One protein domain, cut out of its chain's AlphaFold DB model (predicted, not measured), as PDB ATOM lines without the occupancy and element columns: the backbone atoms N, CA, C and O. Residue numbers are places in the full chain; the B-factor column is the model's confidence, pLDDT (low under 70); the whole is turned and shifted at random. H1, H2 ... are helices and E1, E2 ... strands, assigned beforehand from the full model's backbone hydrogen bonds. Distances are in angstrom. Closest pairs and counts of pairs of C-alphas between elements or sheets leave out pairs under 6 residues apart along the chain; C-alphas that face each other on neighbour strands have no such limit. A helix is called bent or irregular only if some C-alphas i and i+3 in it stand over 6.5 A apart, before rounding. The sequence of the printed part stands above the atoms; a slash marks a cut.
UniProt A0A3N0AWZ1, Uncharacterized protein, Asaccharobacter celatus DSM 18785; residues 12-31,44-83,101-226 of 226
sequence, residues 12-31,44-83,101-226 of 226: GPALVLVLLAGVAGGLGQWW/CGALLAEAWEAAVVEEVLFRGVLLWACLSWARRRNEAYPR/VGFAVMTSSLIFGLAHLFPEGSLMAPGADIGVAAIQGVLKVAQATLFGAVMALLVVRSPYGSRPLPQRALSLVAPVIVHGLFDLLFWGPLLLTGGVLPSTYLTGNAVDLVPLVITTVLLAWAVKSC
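What this domain is: This is residues 12 to 31, 44 to 83 and 101 to 226 of the 226 residues of an uncharacterized protein of Asaccharobacter celatus DSM 18785 (UniProt A0A3N0AWZ1). The model is an elongated bundle of six helices, with H4 in the middle, H3 and H6 packed on it, and H1 alongside H5 and H6. The long H2 runs slantwise over H3, H5 and one end of H4, and its residues 76 to 83 stick out from the body, while two tiny strands, E1 and E2, pair near the other end of H4. The 186 printed residues run H1 H2 H3 E1 H4 H5 E2 H6, with six helices and a sheet in the order E1, E2, parallel; the class is mostly helix. The bundle is up and down, each helix running against the one before it. The whole is compact, with a radius of gyration of the C-alphas of 17.3 A and spans of 57 by 36 by 29 A.

How they stand to each other: H1, residues 12 to 31, touches H6, residues 206 to 224, opposite ways at a shallow tilt of 6 degrees; the closest C-alphas, of Ala 14 and Ala 222, are 4.2 A apart. Residues 178 to 190 of H5, residues 167 to 192, touch H1, closest at the C-alphas of Gly 26 and Phe 186, 3.9 A. H2, residues 44 to 83, touches H5 at a steep tilt of 40 degrees, closest at the C-alphas of Ala 51 and Gly 180, 4.9 A. With residues 62 to 74 alone H2 touches H3, residues 101 to 115, closest at the C-alphas of Cys 70 and Ala 104, 4.8 A. The hub H4, residues 130 to 156, touches H2, H3, H5 and H6; its closest C-alphas to H3 are Val 141 and Gly 113, 4.4 A, and to H6 Gln 143 and Thr 216, 4.7 A. H4 and H5 form a helical hairpin, closest at the C-alphas of Met 151 and Pro 175, 5.0 A. E1, residues 122 to 124, and E2, residues 200 to 202, are parallel, with N 202 and O 123 at 2.9 A. E1, H4, H5 and E2 make a strand-helix-strand unit, two parallel strands with helices between, its crossover left-handed. Each O i to N i+4 pair is within hydrogen-bond range in H1, H3 and H4, against 31 of 36 in H2, 15 of 22 in H5 and 12 of 15 in H6.

Where its parts are: H1 begins at C-alpha 12 (-25.796, -59.318, 8.298) and is 28.4 A long. H2 is 57.2 A long and only just irregular, C-alphas 79 and 82 being 6.51 A apart. H3 measures 21.1 A, E1 5.4 A and H4 38.2 A. H5, 36.4 A, is irregular, with C-alphas 186 and 189 7.1 A apart and a kink of 39 degrees near residue 186. E2 measures 5.8 A; H6, 27.5 A, ends at C-alpha 224 (-24.594, -47.413, 11.526).

The domain as a whole: The farthest C-alphas, of Arg 83 and Gly 194, are 61.7 A apart. Residues 32 to 43 and 84 to 100 are not printed; the gaps between C-alphas are 19.6 A and 21.9 A. Of the links printed whole, none is long. The mean pLDDT of the printed part is 91.9, with residues 81 to 83 and 198 to 200 under 70.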
ATOM      1  N   GLY A  12     -25.133 -58.389   7.370       90.56
ATOM      2  CA  GLY A  12     -25.796 -59.318   8.298       90.56
ATOM      3  C   GLY A  12     -26.355 -58.639   9.560       90.56
ATOM      4  O   GLY A  12     -27.558 -58.741   9.794       90.56
ATOM      5  N   PRO A  13     -25.540 -57.891  10.330       94.25
ATOM      6  CA  PRO A  13     -26.013 -57.170  11.512       94.25
ATOM      7  C   PRO A  13     -27.098 -56.128  11.205       94.25
ATOM      8  O   PRO A  13     -28.097 -56.062  11.916       94.25
ATOM      9  N   ALA A  14     -26.941 -55.351  10.128       95.19
ATOM     10  CA  ALA A  14     -27.930 -54.351   9.725       95.19
ATOM     11  C   ALA A  14     -29.281 -54.993   9.373       95.19
ATOM     12  O   ALA A  14     -30.322 -54.505   9.802       95.19
ATOM     13  N   LEU A  15     -29.275 -56.120   8.654       96.31
ATOM     14  CA  LEU A  15     -30.497 -56.844   8.296       96.31
ATOM     15  C   LEU A  15     -31.197 -57.438   9.517       96.31
ATOM     16  O   LEU A  15     -32.416 -57.359   9.609       96.31
ATOM     17  N   VAL A  16     -30.442 -57.976  10.480       97.19
ATOM     18  CA  VAL A  16     -31.017 -58.438  11.752       97.19
ATOM     19  C   VAL A  16     -31.718 -57.285  12.469       97.19
ATOM     20  O   VAL A  16     -32.851 -57.448  12.903       97.19
ATOM     21  N   LEU A  17     -31.091 -56.108  12.545       98.00
ATOM     22  CA  LEU A  17     -31.688 -54.932  13.183       98.00
ATOM     23  C   LEU A  17     -32.945 -54.435  12.456       98.00
ATOM     24  O   LEU A  17     -33.912 -54.070  13.120       98.00
ATOM     25  N   VAL A  18     -32.969 -54.471  11.117       98.06
ATOM     26  CA  VAL A  18     -34.174 -54.153  10.329       98.06
ATOM     27  C   VAL A  18     -35.305 -55.129  10.652       98.06
ATOM     28  O   VAL A  18     -36.405 -54.696  10.977       98.06
ATOM     29  N   LEU A  19     -35.049 -56.438  10.630       98.06
ATOM     30  CA  LEU A  19     -36.088 -57.435  10.913       98.06
ATOM     31  C   LEU A  19     -36.562 -57.377  12.374       98.06
ATOM     32  O   LEU A  19     -37.754 -57.515  12.636       98.06
ATOM     33  N   LEU A  20     -35.662 -57.100  13.324       97.81
ATOM     34  CA  LEU A  20     -36.027 -56.845  14.720       97.81
ATOM     35  C   LEU A  20     -36.902 -55.598  14.863       97.81
ATOM     36  O   LEU A  20     -37.829 -55.609  15.668       97.81
ATOM     37  N   ALA A  21     -36.647 -54.544  14.083       97.44
ATOM     38  CA  ALA A  21     -37.529 -53.384  14.036       97.44
ATOM     39  C   ALA A  21     -38.916 -53.760  13.485       97.44
ATOM     40  O   ALA A  21     -39.917 -53.313  14.035       97.44
ATOM     41  N   GLY A  22     -38.987 -54.635  12.474       96.38
ATOM     42  CA  GLY A  22     -40.250 -55.196  11.981       96.38
ATOM     43  C   GLY A  22     -41.037 -55.890  13.096       96.38
ATOM     44  O   GLY A  22     -42.169 -55.517  13.385       96.38
ATOM     45  N   VAL A  23     -40.395 -56.826  13.804       95.94
ATOM     46  CA  VAL A  23     -41.004 -57.556  14.933       95.94
ATOM     47  C   VAL A  23     -41.447 -56.615  16.053       95.94
ATOM     48  O   VAL A  23     -42.570 -56.724  16.541       95.94
ATOM     49  N   ALA A  24     -40.582 -55.691  16.480       94.75
ATOM     50  CA  ALA A  24     -40.888 -54.763  17.566       94.75
ATOM     51  C   ALA A  24     -42.060 -53.838  17.213       94.75
ATOM     52  O   ALA A  24     -42.919 -53.582  18.057       94.75
ATOM     53  N   GLY A  25     -42.110 -53.366  15.965       91.81
ATOM     54  CA  GLY A  25     -43.222 -52.579  15.451       91.81
ATOM     55  C   GLY A  25     -44.527 -53.367  15.439       91.81
ATOM     56  O   GLY A  25     -45.513 -52.904  16.012       91.81
ATOM     57  N   GLY A  26     -44.512 -54.581  14.884       90.38
ATOM     58  CA  GLY A  26     -45.716 -55.402  14.788       90.38
ATOM     59  C   GLY A  26     -46.259 -55.872  16.127       90.38
ATOM     60  O   GLY A  26     -47.465 -55.811  16.351       90.38
ATOM     61  N   LEU A  27     -45.390 -56.252  17.069       89.88
ATOM     62  CA  LEU A  27     -45.812 -56.549  18.440       89.88
ATOM     63  C   LEU A  27     -46.373 -55.312  19.146       89.88
ATOM     64  O   LEU A  27     -47.352 -55.424  19.878       89.88
ATOM     65  N   GLY A  28     -45.778 -54.139  18.918       87.50
ATOM     66  CA  GLY A  28     -46.267 -52.884  19.477       87.50
ATOM     67  C   GLY A  28     -47.665 -52.519  18.983       87.50
ATOM     68  O   GLY A  28     -48.523 -52.175  19.791       87.50
ATOM     69  N   GLN A  29     -47.909 -52.644  17.677       82.62
ATOM     70  CA  GLN A  29     -49.226 -52.400  17.085       82.62
ATOM     71  C   GLN A  29     -50.263 -53.421  17.547       82.62
ATOM     72  O   GLN A  29     -51.355 -53.049  17.961       82.62
ATOM     73  N   TRP A  30     -49.905 -54.703  17.527       85.38
ATOM     74  CA  TRP A  30     -50.783 -55.777  17.982       85.38
ATOM     75  C   TRP A  30     -51.174 -55.630  19.457       85.38
ATOM     76  O   TRP A  30     -52.329 -55.840  19.825       85.38
ATOM     77  N   TRP A  31     -50.223 -55.231  20.306       82.06
ATOM     78  CA  TRP A  31     -50.493 -54.966  21.715       82.06
ATOM     79  C   TRP A  31     -51.407 -53.750  21.908       82.06
ATOM     80  O   TRP A  31     -52.348 -53.823  22.698       82.06
ATOM     81  N   CYS A  44     -53.519 -64.835   5.285       86.94
ATOM     82  CA  CYS A  44     -52.102 -64.916   4.918       86.94
ATOM     83  C   CYS A  44     -51.847 -64.530   3.455       86.94
ATOM     84  O   CYS A  44     -50.840 -63.894   3.162       86.94
ATOM     85  N   GLY A  45     -52.752 -64.899   2.540       87.62
ATOM     86  CA  GLY A  45     -52.618 -64.559   1.122       87.62
ATOM     87  C   GLY A  45     -52.672 -63.051   0.864       87.62
ATOM     88  O   GLY A  45     -51.830 -62.536   0.137       87.62
ATOM     89  N   ALA A  46     -53.617 -62.351   1.501       86.56
ATOM     90  CA  ALA A  46     -53.754 -60.898   1.388       86.56
ATOM     91  C   ALA A  46     -52.548 -60.172   1.997       86.56
ATOM     92  O   ALA A  46     -51.949 -59.337   1.337       86.56
ATOM     93  N   LEU A  47     -52.118 -60.586   3.195       88.56
ATOM     94  CA  LEU A  47     -50.927 -60.044   3.852       88.56
ATOM     95  C   LEU A  47     -49.667 -60.191   2.980       88.56
ATOM     96  O   LEU A  47     -48.879 -59.258   2.859       88.56
ATOM     97  N   LEU A  48     -49.467 -61.367   2.373       91.75
ATOM     98  CA  LEU A  48     -48.349 -61.592   1.456       91.75
ATOM     99  C   LEU A  48     -48.448 -60.689   0.227       91.75
ATOM    100  O   LEU A  48     -47.439 -60.118  -0.173       91.75
ATOM    101  N   ALA A  49     -49.633 -60.566  -0.371       91.69
ATOM    102  CA  ALA A  49     -49.831 -59.711  -1.534       91.69
ATOM    103  C   ALA A  49     -49.522 -58.242  -1.209       91.69
ATOM    104  O   ALA A  49     -48.693 -57.653  -1.891       91.69
ATOM    105  N   GLU A  50     -50.096 -57.699  -0.133       89.56
ATOM    106  CA  GLU A  50     -49.890 -56.311   0.297       89.56
ATOM    107  C   GLU A  50     -48.411 -56.017   0.587       89.56
ATOM    108  O   GLU A  50     -47.848 -55.077   0.028       89.56
ATOM    109  N   ALA A  51     -47.752 -56.862   1.388       93.44
ATOM    110  CA  ALA A  51     -46.348 -56.671   1.753       93.44
ATOM    111  C   ALA A  51     -45.407 -56.740   0.539       93.44
ATOM    112  O   ALA A  51     -44.449 -55.975   0.435       93.44
ATOM    113  N   TRP A  52     -45.649 -57.663  -0.399       96.38
ATOM    114  CA  TRP A  52     -44.791 -57.799  -1.577       96.38
ATOM    115  C   TRP A  52     -45.087 -56.759  -2.653       96.38
ATOM    116  O   TRP A  52     -44.155 -56.313  -3.321       96.38
ATOM    117  N   GLU A  53     -46.346 -56.366  -2.829       95.12
ATOM    118  CA  GLU A  53     -46.725 -55.311  -3.766       95.12
ATOM    119  C   GLU A  53     -46.115 -53.973  -3.347       95.12
ATOM    120  O   GLU A  53     -45.399 -53.366  -4.148       95.12
ATOM    121  N   ALA A  54     -46.303 -53.574  -2.083       92.69
ATOM    122  CA  ALA A  54     -45.708 -52.360  -1.531       92.69
ATOM    123  C   ALA A  54     -44.180 -52.384  -1.677       92.69
ATOM    124  O   ALA A  54     -43.605 -51.508  -2.325       92.69
ATOM    125  N   ALA A  55     -43.524 -53.450  -1.208       97.56
ATOM    126  CA  ALA A  55     -42.075 -53.590  -1.306       97.56
ATOM    127  C   ALA A  55     -41.553 -53.496  -2.750       97.56
ATOM    128  O   ALA A  55     -40.545 -52.838  -3.012       97.56
ATOM    129  N   VAL A  56     -42.215 -54.141  -3.717       98.19
ATOM    130  CA  VAL A  56     -41.800 -54.077  -5.127       98.19
ATOM    131  C   VAL A  56     -41.977 -52.667  -5.680       98.19
ATOM    132  O   VAL A  56     -41.040 -52.130  -6.274       98.19
ATOM    133  N   VAL A  57     -43.152 -52.065  -5.498       97.81
ATOM    134  CA  VAL A  57     -43.470 -50.738  -6.043       97.81
ATOM    135  C   VAL A  57     -42.546 -49.681  -5.447       97.81
ATOM    136  O   VAL A  57     -41.924 -48.908  -6.184       97.81
ATOM    137  N   GLU A  58     -42.399 -49.677  -4.127       97.69
ATOM    138  CA  GLU A  58     -41.604 -48.688  -3.415       97.69
ATOM    139  C   GLU A  58     -40.113 -48.837  -3.727       97.69
ATOM    140  O   GLU A  58     -39.447 -47.855  -4.067       97.69
ATOM    141  N   GLU A  59     -39.559 -50.050  -3.718       98.44
ATOM    142  CA  GLU A  59     -38.141 -50.221  -4.034       98.44
ATOM    143  C   GLU A  59     -37.831 -49.932  -5.507       98.44
ATOM    144  O   GLU A  59     -36.802 -49.322  -5.817       98.44
ATOM    145  N   VAL A  60     -38.726 -50.262  -6.440       98.06
ATOM    146  CA  VAL A  60     -38.556 -49.864  -7.845       98.06
ATOM    147  C   VAL A  60     -38.588 -48.342  -7.983       98.06
ATOM    148  O   VAL A  60     -37.706 -47.772  -8.632       98.06
ATOM    149  N   LEU A  61     -39.541 -47.660  -7.349       98.19
ATOM    150  CA  LEU A  61     -39.676 -46.209  -7.442       98.19
ATOM    151  C   LEU A  61     -38.498 -45.480  -6.784       98.19
ATOM    152  O   LEU A  61     -37.794 -44.690  -7.423       98.19
ATOM    153  N   PHE A  62     -38.247 -45.748  -5.507       98.44
ATOM    154  CA  PHE A  62     -37.289 -44.982  -4.722       98.44
ATOM    155  C   PHE A  62     -35.849 -45.432  -4.973       98.44
ATOM    156  O   PHE A  62     -34.943 -44.595  -5.021       98.44
ATOM    157  N   ARG A  63     -35.607 -46.737  -5.151       97.69
ATOM    158  CA  ARG A  63     -34.247 -47.300  -5.250       97.69
ATOM    159  C   ARG A  63     -33.884 -47.672  -6.684       97.69
ATOM    160  O   ARG A  63     -32.707 -47.619  -7.040       97.69
ATOM    161  N   GLY A  64     -34.867 -47.971  -7.529       95.56
ATOM    162  CA  GLY A  64     -34.687 -48.217  -8.960       95.56
ATOM    163  C   GLY A  64     -34.675 -46.945  -9.812       95.56
ATOM    164  O   GLY A  64     -33.816 -46.807 -10.684       95.56
ATOM    165  N   VAL A  65     -35.572 -45.991  -9.554       96.88
ATOM    166  CA  VAL A  65     -35.677 -44.761 -10.358       96.88
ATOM    167  C   VAL A  65     -34.994 -43.583  -9.668       96.88
ATOM    168  O   VAL A  65     -34.006 -43.051 -10.181       96.88
ATOM    169  N   LEU A  66     -35.485 -43.176  -8.495       98.25
ATOM    170  CA  LEU A  66     -35.068 -41.931  -7.844       98.25
ATOM    171  C   LEU A  66     -33.595 -41.948  -7.414       98.25
ATOM    172  O   LEU A  66     -32.841 -41.044  -7.778       98.25
ATOM    173  N   LEU A  67     -33.154 -42.992  -6.707       97.81
ATOM    174  CA  LEU A  67     -31.757 -43.164  -6.289       97.81
ATOM    175  C   LEU A  67     -30.787 -43.055  -7.478       97.81
ATOM    176  O   LEU A  67     -29.789 -42.333  -7.421       97.81
ATOM    177  N   TRP A  68     -31.091 -43.728  -8.591       95.44
ATOM    178  CA  TRP A  68     -30.244 -43.709  -9.785       95.44
ATOM    179  C   TRP A  68     -30.289 -42.374 -10.528       95.44
ATOM    180  O   TRP A  68     -29.261 -41.944 -11.068       95.44
ATOM    181  N   ALA A  69     -31.432 -41.686 -10.526       96.44
ATOM    182  CA  ALA A  69     -31.542 -40.325 -11.035       96.44
ATOM    183  C   ALA A  69     -30.652 -39.362 -10.229       96.44
ATOM    184  O   ALA A  69     -29.871 -38.615 -10.827       96.44
ATOM    185  N   CYS A  70     -30.685 -39.443  -8.894       97.25
ATOM    186  CA  CYS A  70     -29.834 -38.655  -8.000       97.25
ATOM    187  C   CYS A  70     -28.341 -38.960  -8.203       97.25
ATOM    188  O   CYS A  70     -27.549 -38.028  -8.357       97.25
ATOM    189  N   LEU A  71     -27.955 -40.242  -8.290       94.94
ATOM    190  CA  LEU A  71     -26.577 -40.662  -8.587       94.94
ATOM    191  C   LEU A  71     -26.087 -40.070  -9.911       94.94
ATOM    192  O   LEU A  71     -24.998 -39.497  -9.992       94.94
ATOM    193  N   SER A  72     -26.901 -40.201 -10.958       93.69
ATOM    194  CA  SER A  72     -26.562 -39.732 -12.301       93.69
ATOM    195  C   SER A  72     -26.457 -38.209 -12.353       93.69
ATOM    196  O   SER A  72     -25.548 -37.671 -12.984       93.69
ATOM    197  N   TRP A  73     -27.357 -37.500 -11.670       95.00
ATOM    198  CA  TRP A  73     -27.312 -36.046 -11.558       95.00
ATOM    199  C   TRP A  73     -26.054 -35.567 -10.829       95.00
ATOM    200  O   TRP A  73     -25.348 -34.701 -11.351       95.00
ATOM    201  N   ALA A  74     -25.730 -36.157  -9.676       93.25
ATOM    202  CA  ALA A  74     -24.574 -35.753  -8.879       93.25
ATOM    203  C   ALA A  74     -23.249 -36.001  -9.624       93.25
ATOM    204  O   ALA A  74     -22.380 -35.128  -9.639       93.25
ATOM    205  N   ARG A  75     -23.124 -37.130 -10.339       91.56
ATOM    206  CA  ARG A  75     -21.956 -37.408 -11.199       91.56
ATOM    207  C   ARG A  75     -21.813 -36.384 -12.328       91.56
ATOM    208  O   ARG A  75     -20.758 -35.770 -12.453       91.56
ATOM    209  N   ARG A  76     -22.887 -36.112 -13.084       90.44
ATOM    210  CA  ARG A  76     -22.872 -35.100 -14.161       90.44
ATOM    211  C   ARG A  76     -22.527 -33.703 -13.648       90.44
ATOM    212  O   ARG A  76     -21.814 -32.960 -14.319       90.44
ATOM    213  N   ARG A  77     -23.021 -33.333 -12.462       86.75
ATOM    214  CA  ARG A  77     -22.699 -32.053 -11.815       86.75
ATOM    215  C   ARG A  77     -21.202 -31.942 -11.525       86.75
ATOM    216  O   ARG A  77     -20.611 -30.908 -11.835       86.75
ATOM    217  N   ASN A  78     -20.604 -32.995 -10.972       86.94
ATOM    218  CA  ASN A  78     -19.174 -33.034 -10.678       86.94
ATOM    219  C   ASN A  78     -18.326 -32.995 -11.962       86.94
ATOM    220  O   ASN A  78     -17.340 -32.270 -12.013       86.94
ATOM    221  N   GLU A  79     -18.733 -33.686 -13.032       83.88
ATOM    222  CA  GLU A  79     -18.042 -33.659 -14.336       83.88
ATOM    223  C   GLU A  79     -18.137 -32.303 -15.058       83.88
ATOM    224  O   GLU A  79     -17.227 -31.905 -15.789       83.88
ATOM    225  N   ALA A  80     -19.237 -31.568 -14.869       78.56
ATOM    226  CA  ALA A  80     -19.414 -30.227 -15.425       78.56
ATOM    227  C   ALA A  80     -18.579 -29.154 -14.697       78.56
ATOM    228  O   ALA A  80     -18.382 -28.064 -15.242       78.56
ATOM    229  N   TYR A  81     -18.078 -29.452 -13.491       64.44
ATOM    230  CA  TYR A  81     -17.281 -28.540 -12.664       64.44
ATOM    231  C   TYR A  81     -15.930 -28.155 -13.306       64.44
ATOM    232  O   TYR A  81     -15.710 -26.955 -13.510       64.44
ATOM    233  N   PRO A  82     -15.055 -29.096 -13.734       57.81
ATOM    234  CA  PRO A  82     -13.785 -28.740 -14.374       57.81
ATOM    235  C   PRO A  82     -13.959 -27.988 -15.705       57.81
ATOM    236  O   PRO A  82     -13.130 -27.145 -16.035       57.81
ATOM    237  N   ARG A  83     -15.064 -28.195 -16.444       54.59
ATOM    238  CA  ARG A  83     -15.315 -27.494 -17.723       54.59
ATOM    239  C   ARG A  83     -15.721 -26.023 -17.565       54.59
ATOM    240  O   ARG A  83     -15.612 -25.266 -18.523       54.59
ATOM    241  N   VAL A 101     -22.820 -40.676  -3.914       95.19
ATOM    242  CA  VAL A 101     -23.446 -41.806  -3.223       95.19
ATOM    243  C   VAL A 101     -24.191 -41.310  -1.995       95.19
ATOM    244  O   VAL A 101     -25.388 -41.567  -1.888       95.19
ATOM    245  N   GLY A 102     -23.524 -40.553  -1.120       96.06
ATOM    246  CA  GLY A 102     -24.152 -39.963   0.058       96.06
ATOM    247  C   GLY A 102     -25.336 -39.069  -0.299       96.06
ATOM    248  O   GLY A 102     -26.398 -39.203   0.304       96.06
ATOM    249  N   PHE A 103     -25.206 -38.231  -1.336       96.25
ATOM    250  CA  PHE A 103     -26.317 -37.412  -1.829       96.25
ATOM    251  C   PHE A 103     -27.506 -38.271  -2.262       96.25
ATOM    252  O   PHE A 103     -28.625 -38.042  -1.814       96.25
ATOM    253  N   ALA A 104     -27.274 -39.273  -3.109       97.50
ATOM    254  CA  ALA A 104     -28.357 -40.079  -3.646       97.50
ATOM    255  C   ALA A 104     -29.060 -40.912  -2.570       97.50
ATOM    256  O   ALA A 104     -30.288 -40.908  -2.531       97.50
ATOM    257  N   VAL A 105     -28.294 -41.558  -1.683       98.19
ATOM    258  CA  VAL A 105     -28.830 -42.318  -0.544       98.19
ATOM    259  C   VAL A 105     -29.662 -41.408   0.353       98.19
ATOM    260  O   VAL A 105     -30.789 -41.761   0.690       98.19
ATOM    261  N   MET A 106     -29.154 -40.226   0.708       98.00
ATOM    262  CA  MET A 106     -29.875 -39.296   1.577       98.00
ATOM    263  C   MET A 106     -31.159 -38.788   0.916       98.00
ATOM    264  O   MET A 106     -32.228 -38.844   1.514       98.00
ATOM    265  N   THR A 107     -31.078 -38.326  -0.332       98.19
ATOM    266  CA  THR A 107     -32.226 -37.748  -1.035       98.19
ATOM    267  C   THR A 107     -33.318 -38.777  -1.302       98.19
ATOM    268  O   THR A 107     -34.476 -38.497  -1.002       98.19
ATOM    269  N   SER A 108     -32.988 -39.970  -1.814       98.50
ATOM    270  CA  SER A 108     -34.013 -40.988  -2.078       98.50
ATOM    271  C   SER A 108     -34.704 -41.441  -0.794       98.50
ATOM    272  O   SER A 108     -35.911 -41.659  -0.786       98.50
ATOM    273  N   SER A 109     -33.942 -41.563   0.294       98.56
ATOM    274  CA  SER A 109     -34.455 -42.047   1.577       98.56
ATOM    275  C   SER A 109     -35.274 -40.992   2.307       98.56
ATOM    276  O   SER A 109     -36.304 -41.326   2.878       98.56
ATOM    277  N   LEU A 110     -34.875 -39.719   2.243       98.50
ATOM    278  CA  LEU A 110     -35.662 -38.625   2.808       98.50
ATOM    279  C   LEU A 110     -36.989 -38.450   2.067       98.50
ATOM    280  O   LEU A 110     -38.020 -38.281   2.706       98.50
ATOM    281  N   ILE A 111     -36.986 -38.514   0.731       98.38
ATOM    282  CA  ILE A 111     -38.227 -38.416  -0.053       98.38
ATOM    283  C   ILE A 111     -39.150 -39.601   0.266       98.38
ATOM    284  O   ILE A 111     -40.343 -39.396   0.459       98.38
ATOM    285  N   PHE A 112     -38.600 -40.810   0.405       98.06
ATOM    286  CA  PHE A 112     -39.338 -41.977   0.892       98.06
ATOM    287  C   PHE A 112     -39.937 -41.758   2.292       98.06
ATOM    288  O   PHE A 112     -41.112 -42.038   2.521       98.06
ATOM    289  N   GLY A 113     -39.157 -41.203   3.225       97.19
ATOM    290  CA  GLY A 113     -39.639 -40.899   4.570       97.19
ATOM    291  C   GLY A 113     -40.729 -39.830   4.593       97.19
ATOM    292  O   GLY A 113     -41.701 -39.962   5.325       97.19
ATOM    293  N   LEU A 114     -40.618 -38.796   3.758       96.81
ATOM    294  CA  LEU A 114     -41.658 -37.777   3.604       96.81
ATOM    295  C   LEU A 114     -42.927 -38.338   2.952       96.81
ATOM    296  O   LEU A 114     -44.018 -37.903   3.306       96.81
ATOM    297  N   ALA A 115     -42.803 -39.315   2.046       94.75
ATOM    298  CA  ALA A 115     -43.950 -39.978   1.427       94.75
ATOM    299  C   ALA A 115     -44.871 -40.644   2.470       94.75
ATOM    300  O   ALA A 115     -46.081 -40.678   2.279       94.75
ATOM    301  N   HIS A 116     -44.333 -41.054   3.625       91.88
ATOM    302  CA  HIS A 116     -45.113 -41.618   4.734       91.88
ATOM    303  C   HIS A 116     -46.014 -40.600   5.461       91.88
ATOM    304  O   HIS A 116     -46.766 -40.980   6.357       91.88
ATOM    305  N   LEU A 117     -45.960 -39.313   5.099       90.69
ATOM    306  CA  LEU A 117     -46.929 -38.302   5.543       90.69
ATOM    307  C   LEU A 117     -48.141 -38.179   4.606       90.69
ATOM    308  O   LEU A 117     -49.012 -37.348   4.854       90.69
ATOM    309  N   PHE A 118     -48.211 -38.988   3.548       88.06
ATOM    310  CA  PHE A 118     -49.310 -38.995   2.583       88.06
ATOM    311  C   PHE A 118     -49.990 -40.371   2.556       88.06
ATOM    312  O   PHE A 118     -49.871 -41.088   1.563       88.06
ATOM    313  N   PRO A 119     -50.663 -40.778   3.648       83.62
ATOM    314  CA  PRO A 119     -51.425 -42.019   3.639       83.62
ATOM    315  C   PRO A 119     -52.622 -41.918   2.685       83.62
ATOM    316  O   PRO A 119     -53.083 -40.823   2.369       83.62
ATOM    317  N   GLU A 120     -53.167 -43.065   2.278       77.06
ATOM    318  CA  GLU A 120     -54.414 -43.114   1.496       77.06
ATOM    319  C   GLU A 120     -55.609 -42.509   2.258       77.06
ATOM    320  O   GLU A 120     -56.535 -41.970   1.654       77.06
ATOM    321  N   GLY A 121     -55.583 -42.593   3.593       80.94
ATOM    322  CA  GLY A 121     -56.597 -42.048   4.494       80.94
ATOM    323  C   GLY A 121     -56.239 -40.687   5.097       80.94
ATOM    324  O   GLY A 121     -55.398 -39.939   4.600       80.94
ATOM    325  N   SER A 122     -56.882 -40.346   6.217       85.00
ATOM    326  CA  SER A 122     -56.542 -39.115   6.938       85.00
ATOM    327  C   SER A 122     -55.149 -39.230   7.554       85.00
ATOM    328  O   SER A 122     -54.826 -40.219   8.211       85.00
ATOM    329  N   LEU A 123     -54.332 -38.184   7.420       86.94
ATOM    330  CA  LEU A 123     -53.032 -38.133   8.086       86.94
ATOM    331  C   LEU A 123     -53.176 -38.244   9.610       86.94
ATOM    332  O   LEU A 123     -52.383 -38.928  10.254       86.94
ATOM    333  N   MET A 124     -54.200 -37.608  10.178       90.12
ATOM    334  CA  MET A 124     -54.389 -37.489  11.620       90.12
ATOM    335  C   MET A 124     -55.785 -37.945  12.046       90.12
ATOM    336  O   MET A 124     -56.778 -37.656  11.369       90.12
ATOM    337  N   ALA A 125     -55.856 -38.654  13.169       88.00
ATOM    338  CA  ALA A 125     -57.107 -39.088  13.768       88.00
ATOM    339  C   ALA A 125     -57.944 -37.884  14.252       88.00
ATOM    340  O   ALA A 125     -57.388 -36.895  14.744       88.00
ATOM    341  N   PRO A 126     -59.285 -37.942  14.142       88.50
ATOM    342  CA  PRO A 126     -60.155 -36.923  14.716       88.50
ATOM    343  C   PRO A 126     -59.913 -36.767  16.222       88.50
ATOM    344  O   PRO A 126     -59.933 -37.748  16.960       88.50
ATOM    345  N   GLY A 127     -59.690 -35.533  16.679       88.75
ATOM    346  CA  GLY A 127     -59.440 -35.244  18.096       88.75
ATOM    347  C   GLY A 127     -58.051 -35.644  18.607       88.75
ATOM    348  O   GLY A 127     -57.842 -35.624  19.818       88.75
ATOM    349  N   ALA A 128     -57.110 -35.992  17.722       91.00
ATOM    350  CA  ALA A 128     -55.734 -36.297  18.101       91.00
ATOM    351  C   ALA A 128     -55.074 -35.130  18.855       91.00
ATOM    352  O   ALA A 128     -55.207 -33.964  18.467       91.00
ATOM    353  N   ASP A 129     -54.297 -35.457  19.889       94.75
ATOM    354  CA  ASP A 129     -53.405 -34.484  20.511       94.75
ATOM    355  C   ASP A 129     -52.356 -34.020  19.490       94.75
ATOM    356  O   ASP A 129     -51.581 -34.819  18.958       94.75
ATOM    357  N   ILE A 130     -52.341 -32.716  19.207       94.38
ATOM    358  CA  ILE A 130     -51.502 -32.127  18.154       94.38
ATOM    359  C   ILE A 130     -50.014 -32.262  18.493       94.38
ATOM    360  O   ILE A 130     -49.199 -32.490  17.599       94.38
ATOM    361  N   GLY A 131     -49.648 -32.134  19.772       95.06
ATOM    362  CA  GLY A 131     -48.261 -32.254  20.216       95.06
ATOM    363  C   GLY A 131     -47.731 -33.667  19.995       95.06
ATOM    364  O   GLY A 131     -46.672 -33.852  19.391       95.06
ATOM    365  N   VAL A 132     -48.503 -34.673  20.407       95.19
ATOM    366  CA  VAL A 132     -48.175 -36.084  20.192       95.19
ATOM    367  C   VAL A 132     -48.175 -36.424  18.703       95.19
ATOM    368  O   VAL A 132     -47.225 -37.047  18.232       95.19
ATOM    369  N   ALA A 133     -49.176 -35.976  17.942       94.12
ATOM    370  CA  ALA A 133     -49.254 -36.218  16.502       94.12
ATOM    371  C   ALA A 133     -48.053 -35.616  15.750       94.12
ATOM    372  O   ALA A 133     -47.496 -36.260  14.860       94.12
ATOM    373  N   ALA A 134     -47.591 -34.422  16.135       95.06
ATOM    374  CA  ALA A 134     -46.397 -33.812  15.554       95.06
ATOM    375  C   ALA A 134     -45.135 -34.650  15.828       95.06
ATOM    376  O   ALA A 134     -44.350 -34.903  14.912       95.06
ATOM    377  N   ILE A 135     -44.960 -35.134  17.064       96.12
ATOM    378  CA  ILE A 135     -43.842 -36.019  17.427       96.12
ATOM    379  C   ILE A 135     -43.920 -37.333  16.640       96.12
ATOM    380  O   ILE A 135     -42.914 -37.769  16.078       96.12
ATOM    381  N   GLN A 136     -45.107 -37.940  16.546       94.81
ATOM    382  CA  GLN A 136     -45.343 -39.138  15.735       94.81
ATOM    383  C   GLN A 136     -44.968 -38.899  14.266       94.81
ATOM    384  O   GLN A 136     -44.291 -39.732  13.670       94.81
ATOM    385  N   GLY A 137     -45.352 -37.756  13.689       94.75
ATOM    386  CA  GLY A 137     -45.024 -37.398  12.309       94.75
ATOM    387  C   GLY A 137     -43.517 -37.301  12.075       94.75
ATOM    388  O   GLY A 137     -42.994 -37.920  11.149       94.75
ATOM    389  N   VAL A 138     -42.798 -36.595  12.954       96.62
ATOM    390  CA  VAL A 138     -41.331 -36.483  12.880       96.62
ATOM    391  C   VAL A 138     -40.667 -37.852  12.995       96.62
ATOM    392  O   VAL A 138     -39.802 -38.189  12.185       96.62
ATOM    393  N   LEU A 139     -41.074 -38.656  13.979       96.06
ATOM    394  CA  LEU A 139     -40.484 -39.971  14.199       96.06
ATOM    395  C   LEU A 139     -40.784 -40.941  13.052       96.06
ATOM    396  O   LEU A 139     -39.887 -41.677  12.665       96.06
ATOM    397  N   LYS A 140     -41.978 -40.910  12.449       94.44
ATOM    398  CA  LYS A 140     -42.301 -41.727  11.265       94.44
ATOM    399  C   LYS A 140     -41.433 -41.367  10.067       94.44
ATOM    400  O   LYS A 140     -40.866 -42.257   9.440       94.44
ATOM    401  N   VAL A 141     -41.270 -40.073   9.784       97.12
ATOM    402  CA  VAL A 141     -40.372 -39.619   8.710       97.12
ATOM    403  C   VAL A 141     -38.944 -40.079   8.986       97.12
ATOM    404  O   VAL A 141     -38.280 -40.585   8.080       97.12
ATOM    405  N   ALA A 142     -38.466 -39.945  10.226       97.94
ATOM    406  CA  ALA A 142     -37.133 -40.392  10.616       97.94
ATOM    407  C   ALA A 142     -36.973 -41.914  10.462       97.94
ATOM    408  O   ALA A 142     -36.027 -42.363   9.818       97.94
ATOM    409  N   GLN A 143     -37.916 -42.697  10.986       97.44
ATOM    410  CA  GLN A 143     -37.955 -44.155  10.893       97.44
ATOM    411  C   GLN A 143     -37.900 -44.619   9.432       97.44
ATOM    412  O   GLN A 143     -36.998 -45.368   9.054       97.44
ATOM    413  N   ALA A 144     -38.812 -44.125   8.591       97.19
ATOM    414  CA  ALA A 144     -38.881 -44.485   7.180       97.19
ATOM    415  C   ALA A 144     -37.633 -44.018   6.411       97.19
ATOM    416  O   ALA A 144     -37.104 -44.755   5.580       97.19
ATOM    417  N   THR A 145     -37.078 -42.845   6.735       98.62
ATOM    418  CA  THR A 145     -35.809 -42.379   6.149       98.62
ATOM    419  C   THR A 145     -34.649 -43.315   6.497       98.62
ATOM    420  O   THR A 145     -33.854 -43.658   5.623       98.62
ATOM    421  N   LEU A 146     -34.544 -43.762   7.751       98.69
ATOM    422  CA  LEU A 146     -33.490 -44.680   8.193       98.69
ATOM    423  C   LEU A 146     -33.626 -46.053   7.530       98.69
ATOM    424  O   LEU A 146     -32.647 -46.575   6.996       98.69
ATOM    425  N   PHE A 147     -34.840 -46.604   7.498       98.62
ATOM    426  CA  PHE A 147     -35.142 -47.829   6.761       98.62
ATOM    427  C   PHE A 147     -34.749 -47.694   5.286       98.62
ATOM    428  O   PHE A 147     -33.996 -48.501   4.732       98.62
ATOM    429  N   GLY A 148     -35.176 -46.593   4.671       98.44
ATOM    430  CA  GLY A 148     -34.901 -46.292   3.285       98.44
ATOM    431  C   GLY A 148     -33.418 -46.150   2.957       98.44
ATOM    432  O   GLY A 148     -33.002 -46.529   1.857       98.44
ATOM    433  N   ALA A 149     -32.624 -45.656   3.910       98.62
ATOM    434  CA  ALA A 149     -31.180 -45.551   3.782       98.62
ATOM    435  C   ALA A 149     -30.522 -46.933   3.760       98.62
ATOM    436  O   ALA A 149     -29.652 -47.164   2.920       98.62
ATOM    437  N   VAL A 150     -30.963 -47.876   4.602       98.44
ATOM    438  CA  VAL A 150     -30.482 -49.269   4.553       98.44
ATOM    439  C   VAL A 150     -30.800 -49.898   3.193       98.44
ATOM    440  O   VAL A 150     -29.906 -50.477   2.569       98.44
ATOM    441  N   MET A 151     -32.024 -49.721   2.680       98.56
ATOM    442  CA  MET A 151     -32.414 -50.238   1.358       98.56
ATOM    443  C   MET A 151     -31.575 -49.629   0.229       98.56
ATOM    444  O   MET A 151     -31.047 -50.341  -0.627       98.56
ATOM    445  N   ALA A 152     -31.361 -48.312   0.256       98.06
ATOM    446  CA  ALA A 152     -30.505 -47.638  -0.714       98.06
ATOM    447  C   ALA A 152     -29.048 -48.131  -0.637       98.06
ATOM    448  O   ALA A 152     -28.411 -48.331  -1.673       98.06
ATOM    449  N   LEU A 153     -28.528 -48.381   0.570       97.19
ATOM    450  CA  LEU A 153     -27.185 -48.922   0.789       97.19
ATOM    451  C   LEU A 153     -27.032 -50.354   0.262       97.19
ATOM    452  O   LEU A 153     -25.990 -50.655  -0.327       97.19
ATOM    453  N   LEU A 154     -28.058 -51.205   0.384       96.56
ATOM    454  CA  LEU A 154     -28.072 -52.535  -0.243       96.56
ATOM    455  C   LEU A 154     -27.889 -52.445  -1.762       96.56
ATOM    456  O   LEU A 154     -27.161 -53.251  -2.344       96.56
ATOM    457  N   VAL A 155     -28.488 -51.434  -2.395       96.25
ATOM    458  CA  VAL A 155     -28.429 -51.215  -3.848       96.25
ATOM    459  C   VAL A 155     -27.069 -50.678  -4.268       96.25
ATOM    460  O   VAL A 155     -26.418 -51.264  -5.135       96.25
ATOM    461  N   VAL A 156     -26.599 -49.589  -3.648       94.88
ATOM    462  CA  VAL A 156     -25.333 -48.955  -4.063       94.88
ATOM    463  C   VAL A 156     -24.110 -49.810  -3.739       94.88
ATOM    464  O   VAL A 156     -23.102 -49.703  -4.435       94.88
ATOM    465  N   ARG A 157     -24.194 -50.684  -2.726       93.62
ATOM    466  CA  ARG A 157     -23.134 -51.643  -2.376       93.62
ATOM    467  C   ARG A 157     -23.336 -53.022  -3.015       93.62
ATOM    468  O   ARG A 157     -22.524 -53.921  -2.799       93.62
ATOM    469  N   SER A 158     -24.388 -53.199  -3.816       92.62
ATOM    470  CA  SER A 158     -24.643 -54.440  -4.544       92.62
ATOM    471  C   SER A 158     -23.558 -54.705  -5.593       92.62
ATOM    472  O   SER A 158     -23.200 -53.795  -6.349       92.62
ATOM    473  N   PRO A 159     -23.101 -55.962  -5.764       88.75
ATOM    474  CA  PRO A 159     -22.220 -56.329  -6.876       88.75
ATOM    475  C   PRO A 159     -22.878 -56.135  -8.254       88.75
ATOM    476  O   PRO A 159     -22.185 -56.124  -9.276       88.75
ATOM    477  N   TYR A 160     -24.205 -55.982  -8.295       89.50
ATOM    478  CA  TYR A 160     -24.969 -55.731  -9.512       89.50
ATOM    479  C   TYR A 160     -25.127 -54.238  -9.831       89.50
ATOM    480  O   TYR A 160     -25.392 -53.899 -10.982       89.50
ATOM    481  N   GLY A 161     -24.911 -53.325  -8.872       85.00
ATOM    482  CA  GLY A 161     -25.152 -51.888  -9.066       85.00
ATOM    483  C   GLY A 161     -24.292 -51.255 -10.170       85.00
ATOM    484  O   GLY A 161     -24.737 -50.366 -10.892       85.00
ATOM    485  N   SER A 162     -23.070 -51.749 -10.373       83.31
ATOM    486  CA  SER A 162     -22.160 -51.261 -11.419       83.31
ATOM    487  C   SER A 162     -22.380 -51.899 -12.797       83.31
ATOM    488  O   SER A 162     -21.747 -51.488 -13.769       83.31
ATOM    489  N   ARG A 163     -23.273 -52.889 -12.915       88.62
ATOM    490  CA  ARG A 163     -23.526 -53.617 -14.168       88.62
ATOM    491  C   ARG A 163     -24.384 -52.785 -15.142       88.62
ATOM    492  O   ARG A 163     -25.071 -51.844 -14.721       88.62
ATOM    493  N   PRO A 164     -24.362 -53.089 -16.454       87.56
ATOM    494  CA  PRO A 164     -25.336 -52.545 -17.399       87.56
ATOM    495  C   PRO A 164     -26.737 -53.129 -17.153       87.56
ATOM    496  O   PRO A 164     -26.902 -54.147 -16.475       87.56
ATOM    497  N   LEU A 165     -27.761 -52.486 -17.711       86.00
ATOM    498  CA  LEU A 165     -29.094 -53.086 -17.786       86.00
ATOM    499  C   LEU A 165     -29.068 -54.299 -18.739       86.00
ATOM    500  O   LEU A 165     -28.313 -54.276 -19.711       86.00
ATOM    501  N   PRO A 166     -29.851 -55.361 -18.467       86.62
ATOM    502  CA  PRO A 166     -30.827 -55.487 -17.378       86.62
ATOM    503  C   PRO A 166     -30.227 -55.953 -16.041       86.62
ATOM    504  O   PRO A 166     -30.885 -55.856 -15.012       86.62
ATOM    505  N   GLN A 167     -28.971 -56.414 -16.014       89.38
ATOM    506  CA  GLN A 167     -28.350 -57.009 -14.819       89.38
ATOM    507  C   GLN A 167     -28.333 -56.074 -13.606       89.38
ATOM    508  O   GLN A 167     -28.428 -56.545 -12.477       89.38
ATOM    509  N   ARG A 168     -28.254 -54.755 -13.819       91.19
ATOM    510  CA  ARG A 168     -28.359 -53.767 -12.735       91.19
ATOM    511  C   ARG A 168     -29.645 -53.899 -11.923       91.19
ATOM    512  O   ARG A 168     -29.603 -53.679 -10.717       91.19
ATOM    513  N   ALA A 169     -30.757 -54.288 -12.547       91.81
ATOM    514  CA  ALA A 169     -32.033 -54.466 -11.857       91.81
ATOM    515  C   ALA A 169     -31.946 -55.520 -10.739       91.81
ATOM    516  O   ALA A 169     -32.647 -55.410  -9.742       91.81
ATOM    517  N   LEU A 170     -31.006 -56.473 -10.827       93.56
ATOM    518  CA  LEU A 170     -30.767 -57.459  -9.767       93.56
ATOM    519  C   LEU A 170     -30.290 -56.831  -8.446       93.56
ATOM    520  O   LEU A 170     -30.414 -57.460  -7.398       93.56
ATOM    521  N   SER A 171     -29.792 -55.588  -8.462       94.88
ATOM    522  CA  SER A 171     -29.478 -54.846  -7.231       94.88
ATOM    523  C   SER A 171     -30.710 -54.521  -6.379       94.88
ATOM    524  O   SER A 171     -30.549 -54.245  -5.194       94.88
ATOM    525  N   LEU A 172     -31.921 -54.615  -6.947       96.56
ATOM    526  CA  LEU A 172     -33.190 -54.406  -6.246       96.56
ATOM    527  C   LEU A 172     -33.712 -55.666  -5.548       96.56
ATOM    528  O   LEU A 172     -34.591 -55.569  -4.703       96.56
ATOM    529  N   VAL A 173     -33.169 -56.850  -5.842       96.00
ATOM    530  CA  VAL A 173     -33.692 -58.095  -5.254       96.00
ATOM    531  C   VAL A 173     -33.507 -58.112  -3.734       96.00
ATOM    532  O   VAL A 173     -34.438 -58.445  -3.010       96.00
ATOM    533  N   ALA A 174     -32.328 -57.718  -3.235       95.88
ATOM    534  CA  ALA A 174     -32.079 -57.637  -1.795       95.88
ATOM    535  C   ALA A 174     -33.030 -56.668  -1.068       95.88
ATOM    536  O   ALA A 174     -33.679 -57.119  -0.126       95.88
ATOM    537  N   PRO A 175     -33.136 -55.378  -1.451       97.62
ATOM    538  CA  PRO A 175     -34.021 -54.460  -0.745       97.62
ATOM    539  C   PRO A 175     -35.492 -54.863  -0.860       97.62
ATOM    540  O   PRO A 175     -36.170 -54.814   0.152       97.62
ATOM    541  N   VAL A 176     -35.969 -55.363  -2.011       98.31
ATOM    542  CA  VAL A 176     -37.356 -55.853  -2.141       98.31
ATOM    543  C   VAL A 176     -37.628 -56.978  -1.146       98.31
ATOM    544  O   VAL A 176     -38.601 -56.906  -0.408       98.31
ATOM    545  N   ILE A 177     -36.750 -57.990  -1.079       97.50
ATOM    546  CA  ILE A 177     -36.901 -59.114  -0.140       97.50
ATOM    547  C   ILE A 177     -36.928 -58.618   1.306       97.50
ATOM    548  O   ILE A 177     -37.786 -59.024   2.083       97.50
ATOM    549  N   VAL A 178     -35.981 -57.759   1.680       97.88
ATOM    550  CA  VAL A 178     -35.874 -57.264   3.057       97.88
ATOM    551  C   VAL A 178     -37.071 -56.390   3.420       97.88
ATOM    552  O   VAL A 178     -37.553 -56.485   4.544       97.88
ATOM    553  N   HIS A 179     -37.565 -55.588   2.480       98.44
ATOM    554  CA  HIS A 179     -38.728 -54.736   2.670       98.44
ATOM    555  C   HIS A 179     -40.001 -55.551   2.851       98.44
ATOM    556  O   HIS A 179     -40.632 -55.432   3.893       98.44
ATOM    557  N   GLY A 180     -40.306 -56.481   1.946       97.81
ATOM    558  CA  GLY A 180     -41.495 -57.314   2.120       97.81
ATOM    559  C   GLY A 180     -41.430 -58.154   3.399       97.81
ATOM    560  O   GLY A 180     -42.425 -58.289   4.097       97.81
ATOM    561  N   LEU A 181     -40.251 -58.653   3.793       97.94
ATOM    562  CA  LEU A 181     -40.093 -59.318   5.094       97.94
ATOM    563  C   LEU A 181     -40.320 -58.371   6.277       97.94
ATOM    564  O   LEU A 181     -40.926 -58.781   7.264       97.94
ATOM    565  N   PHE A 182     -39.827 -57.134   6.203       97.62
ATOM    566  CA  PHE A 182     -40.081 -56.125   7.225       97.62
ATOM    567  C   PHE A 182     -41.584 -55.867   7.369       97.62
ATOM    568  O   PHE A 182     -42.091 -55.965   8.482       97.62
ATOM    569  N   ASP A 183     -42.295 -55.652   6.262       95.38
ATOM    570  CA  ASP A 183     -43.740 -55.406   6.253       95.38
ATOM    571  C   ASP A 183     -44.531 -56.597   6.784       95.38
ATOM    572  O   ASP A 183     -45.450 -56.428   7.581       95.38
ATOM    573  N   LEU A 184     -44.138 -57.822   6.425       95.06
ATOM    574  CA  LEU A 184     -44.746 -59.033   6.975       95.06
ATOM    575  C   LEU A 184     -44.591 -59.116   8.494       95.06
ATOM    576  O   LEU A 184     -45.522 -59.522   9.184       95.06
ATOM    577  N   LEU A 185     -43.424 -58.751   9.025       95.44
ATOM    578  CA  LEU A 185     -43.177 -58.767  10.467       95.44
ATOM    579  C   LEU A 185     -43.889 -57.615  11.181       95.44
ATOM    580  O   LEU A 185     -44.332 -57.787  12.315       95.44
ATOM    581  N   PHE A 186     -43.997 -56.465  10.519       93.00
ATOM    582  CA  PHE A 186     -44.599 -55.260  11.066       93.00
ATOM    583  C   PHE A 186     -46.130 -55.343  11.066       93.00
ATOM    584  O   PHE A 186     -46.759 -55.109  12.086       93.00
ATOM    585  N   TRP A 187     -46.748 -55.755   9.963       89.25
ATOM    586  CA  TRP A 187     -48.208 -55.808   9.840       89.25
ATOM    587  C   TRP A 187     -48.800 -57.178  10.163       89.25
ATOM    588  O   TRP A 187     -49.973 -57.279  10.526       89.25
ATOM    589  N   GLY A 188     -48.000 -58.241  10.066       90.12
ATOM    590  CA  GLY A 188     -48.455 -59.617  10.236       90.12
ATOM    591  C   GLY A 188     -49.156 -59.887  11.564       90.12
ATOM    592  O   GLY A 188     -50.268 -60.412  11.523       90.12
ATOM    593  N   PRO A 189     -48.584 -59.522  12.730       88.62
ATOM    594  CA  PRO A 189     -49.243 -59.740  14.015       88.62
ATOM    595  C   PRO A 189     -50.652 -59.142  14.070       88.62
ATOM    596  O   PRO A 189     -51.585 -59.838  14.450       88.62
ATOM    597  N   LEU A 190     -50.821 -57.897  13.613       85.31
ATOM    598  CA  LEU A 190     -52.106 -57.194  13.591       85.31
ATOM    599  C   LEU A 190     -53.096 -57.835  12.603       85.31
ATOM    600  O   LEU A 190     -54.212 -58.203  12.975       85.31
ATOM    601  N   LEU A 191     -52.684 -58.004  11.343       85.19
ATOM    602  CA  LEU A 191     -53.562 -58.459  10.262       85.19
ATOM    603  C   LEU A 191     -53.971 -59.926  10.400       85.19
ATOM    604  O   LEU A 191     -55.104 -60.297  10.076       85.19
ATOM    605  N   LEU A 192     -53.075 -60.772  10.912       87.31
ATOM    606  CA  LEU A 192     -53.379 -62.179  11.142       87.31
ATOM    607  C   LEU A 192     -54.322 -62.380  12.322       87.31
ATOM    608  O   LEU A 192     -55.037 -63.374  12.332       87.31
ATOM    609  N   THR A 193     -54.395 -61.460  13.282       84.94
ATOM    610  CA  THR A 193     -55.356 -61.549  14.391       84.94
ATOM    611  C   THR A 193     -56.626 -60.737  14.136       84.94
ATOM    612  O   THR A 193     -57.291 -60.318  15.073       84.94
ATOM    613  N   GLY A 194     -56.983 -60.508  12.869       77.81
ATOM    614  CA  GLY A 194     -58.245 -59.860  12.501       77.81
ATOM    615  C   GLY A 194     -58.252 -58.337  12.616       77.81
ATOM    616  O   GLY A 194     -59.285 -57.735  12.316       77.81
ATOM    617  N   GLY A 195     -57.121 -57.731  12.987       78.75
ATOM    618  CA  GLY A 195     -56.927 -56.291  12.934       78.75
ATOM    619  C   GLY A 195     -56.992 -55.769  11.501       78.75
ATOM    620  O   GLY A 195     -56.950 -56.522  10.519       78.75
ATOM    621  N   VAL A 196     -57.114 -54.455  11.383       75.50
ATOM    622  CA  VAL A 196     -57.119 -53.737  10.106       75.50
ATOM    623  C   VAL A 196     -55.958 -52.761  10.093       75.50
ATOM    624  O   VAL A 196     -55.563 -52.257  11.146       75.50
ATOM    625  N   LEU A 197     -55.403 -52.491   8.911       73.12
ATOM    626  CA  LEU A 197     -54.397 -51.444   8.787       73.12
ATOM    627  C   LEU A 197     -54.979 -50.122   9.319       73.12
ATOM    628  O   LEU A 197     -56.144 -49.813   9.035       73.12
ATOM    629  N   PRO A 198     -54.206 -49.340  10.093       67.56
ATOM    630  CA  PRO A 198     -54.677 -48.065  10.602       67.56
ATOM    631  C   PRO A 198     -55.120 -47.167   9.444       67.56
ATOM    632  O   PRO A 198     -54.323 -46.831   8.570       67.56
ATOM    633  N   SER A 199     -56.380 -46.728   9.458       62.41
ATOM    634  CA  SER A 199     -56.899 -45.772   8.466       62.41
ATOM    635  C   SER A 199     -56.320 -44.365   8.643       62.41
ATOM    636  O   SER A 199     -56.443 -43.523   7.752       62.41
ATOM    637  N   THR A 200     -55.685 -44.113   9.792       59.62
ATOM    638  CA  THR A 200     -54.985 -42.868  10.099       59.62
ATOM    639  C   THR A 200     -53.580 -43.128  10.603       59.62
ATOM    640  O   THR A 200     -53.373 -43.965  11.483       59.62
ATOM    641  N   TYR A 201     -52.615 -42.368  10.089       72.62
ATOM    642  CA  TYR A 201     -51.204 -42.562  10.419       72.62
ATOM    643  C   TYR A 201     -50.804 -41.960  11.769       72.62
ATOM    644  O   TYR A 201     -49.935 -42.526  12.431       72.62
ATOM    645  N   LEU A 202     -51.403 -40.835  12.170       89.50
ATOM    646  CA  LEU A 202     -51.118 -40.126  13.421       89.50
ATOM    647  C   LEU A 202     -52.334 -40.206  14.347       89.50
ATOM    648  O   LEU A 202     -53.344 -39.541  14.122       89.50
ATOM    649  N   THR A 203     -52.241 -41.026  15.386       88.88
ATOM    650  CA  THR A 203     -53.338 -41.280  16.332       88.88
ATOM    651  C   THR A 203     -53.453 -40.197  17.403       88.88
ATOM    652  O   THR A 203     -54.512 -40.037  18.003       88.88
ATOM    653  N   GLY A 204     -52.362 -39.474  17.682       89.62
ATOM    654  CA  GLY A 204     -52.268 -38.587  18.845       89.62
ATOM    655  C   GLY A 204     -52.173 -39.327  20.187       89.62
ATOM    656  O   GLY A 204     -52.163 -38.680  21.231       89.62
ATOM    657  N   ASN A 205     -52.079 -40.661  20.191       90.06
ATOM    658  CA  ASN A 205     -51.897 -41.446  21.407       90.06
ATOM    659  C   ASN A 205     -50.405 -41.574  21.752       90.06
ATOM    660  O   ASN A 205     -49.598 -42.062  20.956       90.06
ATOM    661  N   ALA A 206     -50.029 -41.154  22.962       91.00
ATOM    662  CA  ALA A 206     -48.647 -41.212  23.430       91.00
ATOM    663  C   ALA A 206     -48.112 -42.650  23.540       91.00
ATOM    664  O   ALA A 206     -46.909 -42.862  23.417       91.00
ATOM    665  N   VAL A 207     -48.987 -43.644  23.726       88.38
ATOM    666  CA  VAL A 207     -48.604 -45.063  23.791       88.38
ATOM    667  C   VAL A 207     -47.946 -45.524  22.486       88.38
ATOM    668  O   VAL A 207     -46.941 -46.235  22.519       88.38
ATOM    669  N   ASP A 208     -48.424 -45.029  21.344       87.69
ATOM    670  CA  ASP A 208     -47.910 -45.410  20.024       87.69
ATOM    671  C   ASP A 208     -46.494 -44.868  19.763       87.69
ATOM    672  O   ASP A 208     -45.803 -45.322  18.847       87.69
ATOM    673  N   LEU A 209     -46.017 -43.924  20.586       91.19
ATOM    674  CA  LEU A 209     -44.636 -43.449  20.525       91.19
ATOM    675  C   LEU A 209     -43.641 -44.530  20.950       91.19
ATOM    676  O   LEU A 209     -42.515 -44.524  20.463       91.19
ATOM    677  N   VAL A 210     -44.023 -45.460  21.828       91.69
ATOM    678  CA  VAL A 210     -43.108 -46.484  22.354       91.69
ATOM    679  C   VAL A 210     -42.565 -47.389  21.240       91.69
ATOM    680  O   VAL A 210     -41.343 -47.403  21.045       91.69
ATOM    681  N   PRO A 211     -43.401 -48.105  20.458       91.31
ATOM    682  CA  PRO A 211     -42.889 -48.915  19.356       91.31
ATOM    683  C   PRO A 211     -42.217 -48.061  18.277       91.31
ATOM    684  O   PRO A 211     -41.218 -48.479  17.691       91.31
ATOM    685  N   LEU A 212     -42.693 -46.835  18.053       92.81
ATOM    686  CA  LEU A 212     -42.112 -45.928  17.069       92.81
ATOM    687  C   LEU A 212     -40.681 -45.491  17.439       92.81
ATOM    688  O   LEU A 212     -39.788 -45.502  16.592       92.81
ATOM    689  N   VAL A 213     -40.420 -45.173  18.709       96.19
ATOM    690  CA  VAL A 213     -39.073 -44.851  19.207       96.19
ATOM    691  C   VAL A 213     -38.163 -46.075  19.140       96.19
ATOM    692  O   VAL A 213     -37.047 -45.968  18.631       96.19
ATOM    693  N   ILE A 214     -38.630 -47.241  19.599       96.44
ATOM    694  CA  ILE A 214     -37.838 -48.483  19.591       96.44
ATOM    695  C   ILE A 214     -37.392 -48.825  18.166       96.44
ATOM    696  O   ILE A 214     -36.204 -49.031  17.914       96.44
ATOM    697  N   THR A 215     -38.329 -48.838  17.218       96.88
ATOM    698  CA  THR A 215     -38.029 -49.142  15.814       96.88
ATOM    699  C   THR A 215     -37.108 -48.102  15.182       96.88
ATOM    700  O   THR A 215     -36.168 -48.474  14.482       96.88
ATOM    701  N   THR A 216     -37.287 -46.814  15.490       97.62
ATOM    702  CA  THR A 216     -36.387 -45.743  15.029       97.62
ATOM    703  C   THR A 216     -34.955 -45.950  15.532       97.62
ATOM    704  O   THR A 216     -34.008 -45.836  14.754       97.62
ATOM    705  N   VAL A 217     -34.772 -46.304  16.809       98.19
ATOM    706  CA  VAL A 217     -33.444 -46.574  17.390       98.19
ATOM    707  C   VAL A 217     -32.791 -47.795  16.740       98.19
ATOM    708  O   VAL A 217     -31.622 -47.730  16.352       98.19
ATOM    709  N   LEU A 218     -33.542 -48.886  16.564       98.31
ATOM    710  CA  LEU A 218     -33.048 -50.093  15.896       98.31
ATOM    711  C   LEU A 218     -32.595 -49.800  14.461       98.31
ATOM    712  O   LEU A 218     -31.518 -50.236  14.056       98.31
ATOM    713  N   LEU A 219     -33.366 -49.008  13.712       98.31
ATOM    714  CA  LEU A 219     -33.018 -48.614  12.347       98.31
ATOM    715  C   LEU A 219     -31.834 -47.640  12.298       98.31
ATOM    716  O   LEU A 219     -30.993 -47.746  11.406       98.31
ATOM    717  N   ALA A 220     -31.698 -46.739  13.274       98.06
ATOM    718  CA  ALA A 220     -30.522 -45.877  13.388       98.06
ATOM    719  C   ALA A 220     -29.245 -46.705  13.597       98.06
ATOM    720  O   ALA A 220     -28.213 -46.447  12.968       98.06
ATOM    721  N   TRP A 221     -29.316 -47.745  14.431       98.00
ATOM    722  CA  TRP A 221     -28.224 -48.704  14.568       98.00
ATOM    723  C   TRP A 221     -28.017 -49.541  13.307       98.00
ATOM    724  O   TRP A 221     -26.867 -49.753  12.932       98.00
ATOM    725  N   ALA A 222     -29.079 -49.938  12.601       97.50
ATOM    726  CA  ALA A 222     -28.961 -50.665  11.339       97.50
ATOM    727  C   ALA A 222     -28.162 -49.867  10.297       97.50
ATOM    728  O   ALA A 222     -27.232 -50.404   9.698       97.50
ATOM    729  N   VAL A 223     -28.458 -48.571  10.142       96.44
ATOM    730  CA  VAL A 223     -27.704 -47.666   9.257       96.44
ATOM    731  C   VAL A 223     -26.240 -47.570   9.686       96.44
ATOM    732  O   VAL A 223     -25.348 -47.657   8.844       96.44
ATOM    733  N   LYS A 224     -25.966 -47.442  10.991       95.62
ATOM    734  CA  LYS A 224     -24.594 -47.413  11.526       95.62
ATOM    735  C   LYS A 224     -23.830 -48.719  11.266       95.62
ATOM    736  O   LYS A 224     -22.610 -48.688  11.121       95.62
ATOM    737  N   SER A 225     -24.527 -49.850  11.226       92.81
ATOM    738  CA  SER A 225     -23.959 -51.180  10.988       92.81
ATOM    739  C   SER A 225     -23.800 -51.546   9.508       92.81
ATOM    740  O   SER A 225     -23.363 -52.664   9.231       92.81
ATOM    741  N   CYS A 226     -24.160 -50.654   8.575       89.12
ATOM    742  CA  CYS A 226     -24.032 -50.883   7.135       89.12
ATOM    743  C   CYS A 226     -22.605 -50.692   6.623       89.12
ATOM    744  O   CYS A 226     -22.090 -49.549   6.560       89.12
TER     745      CYS A 226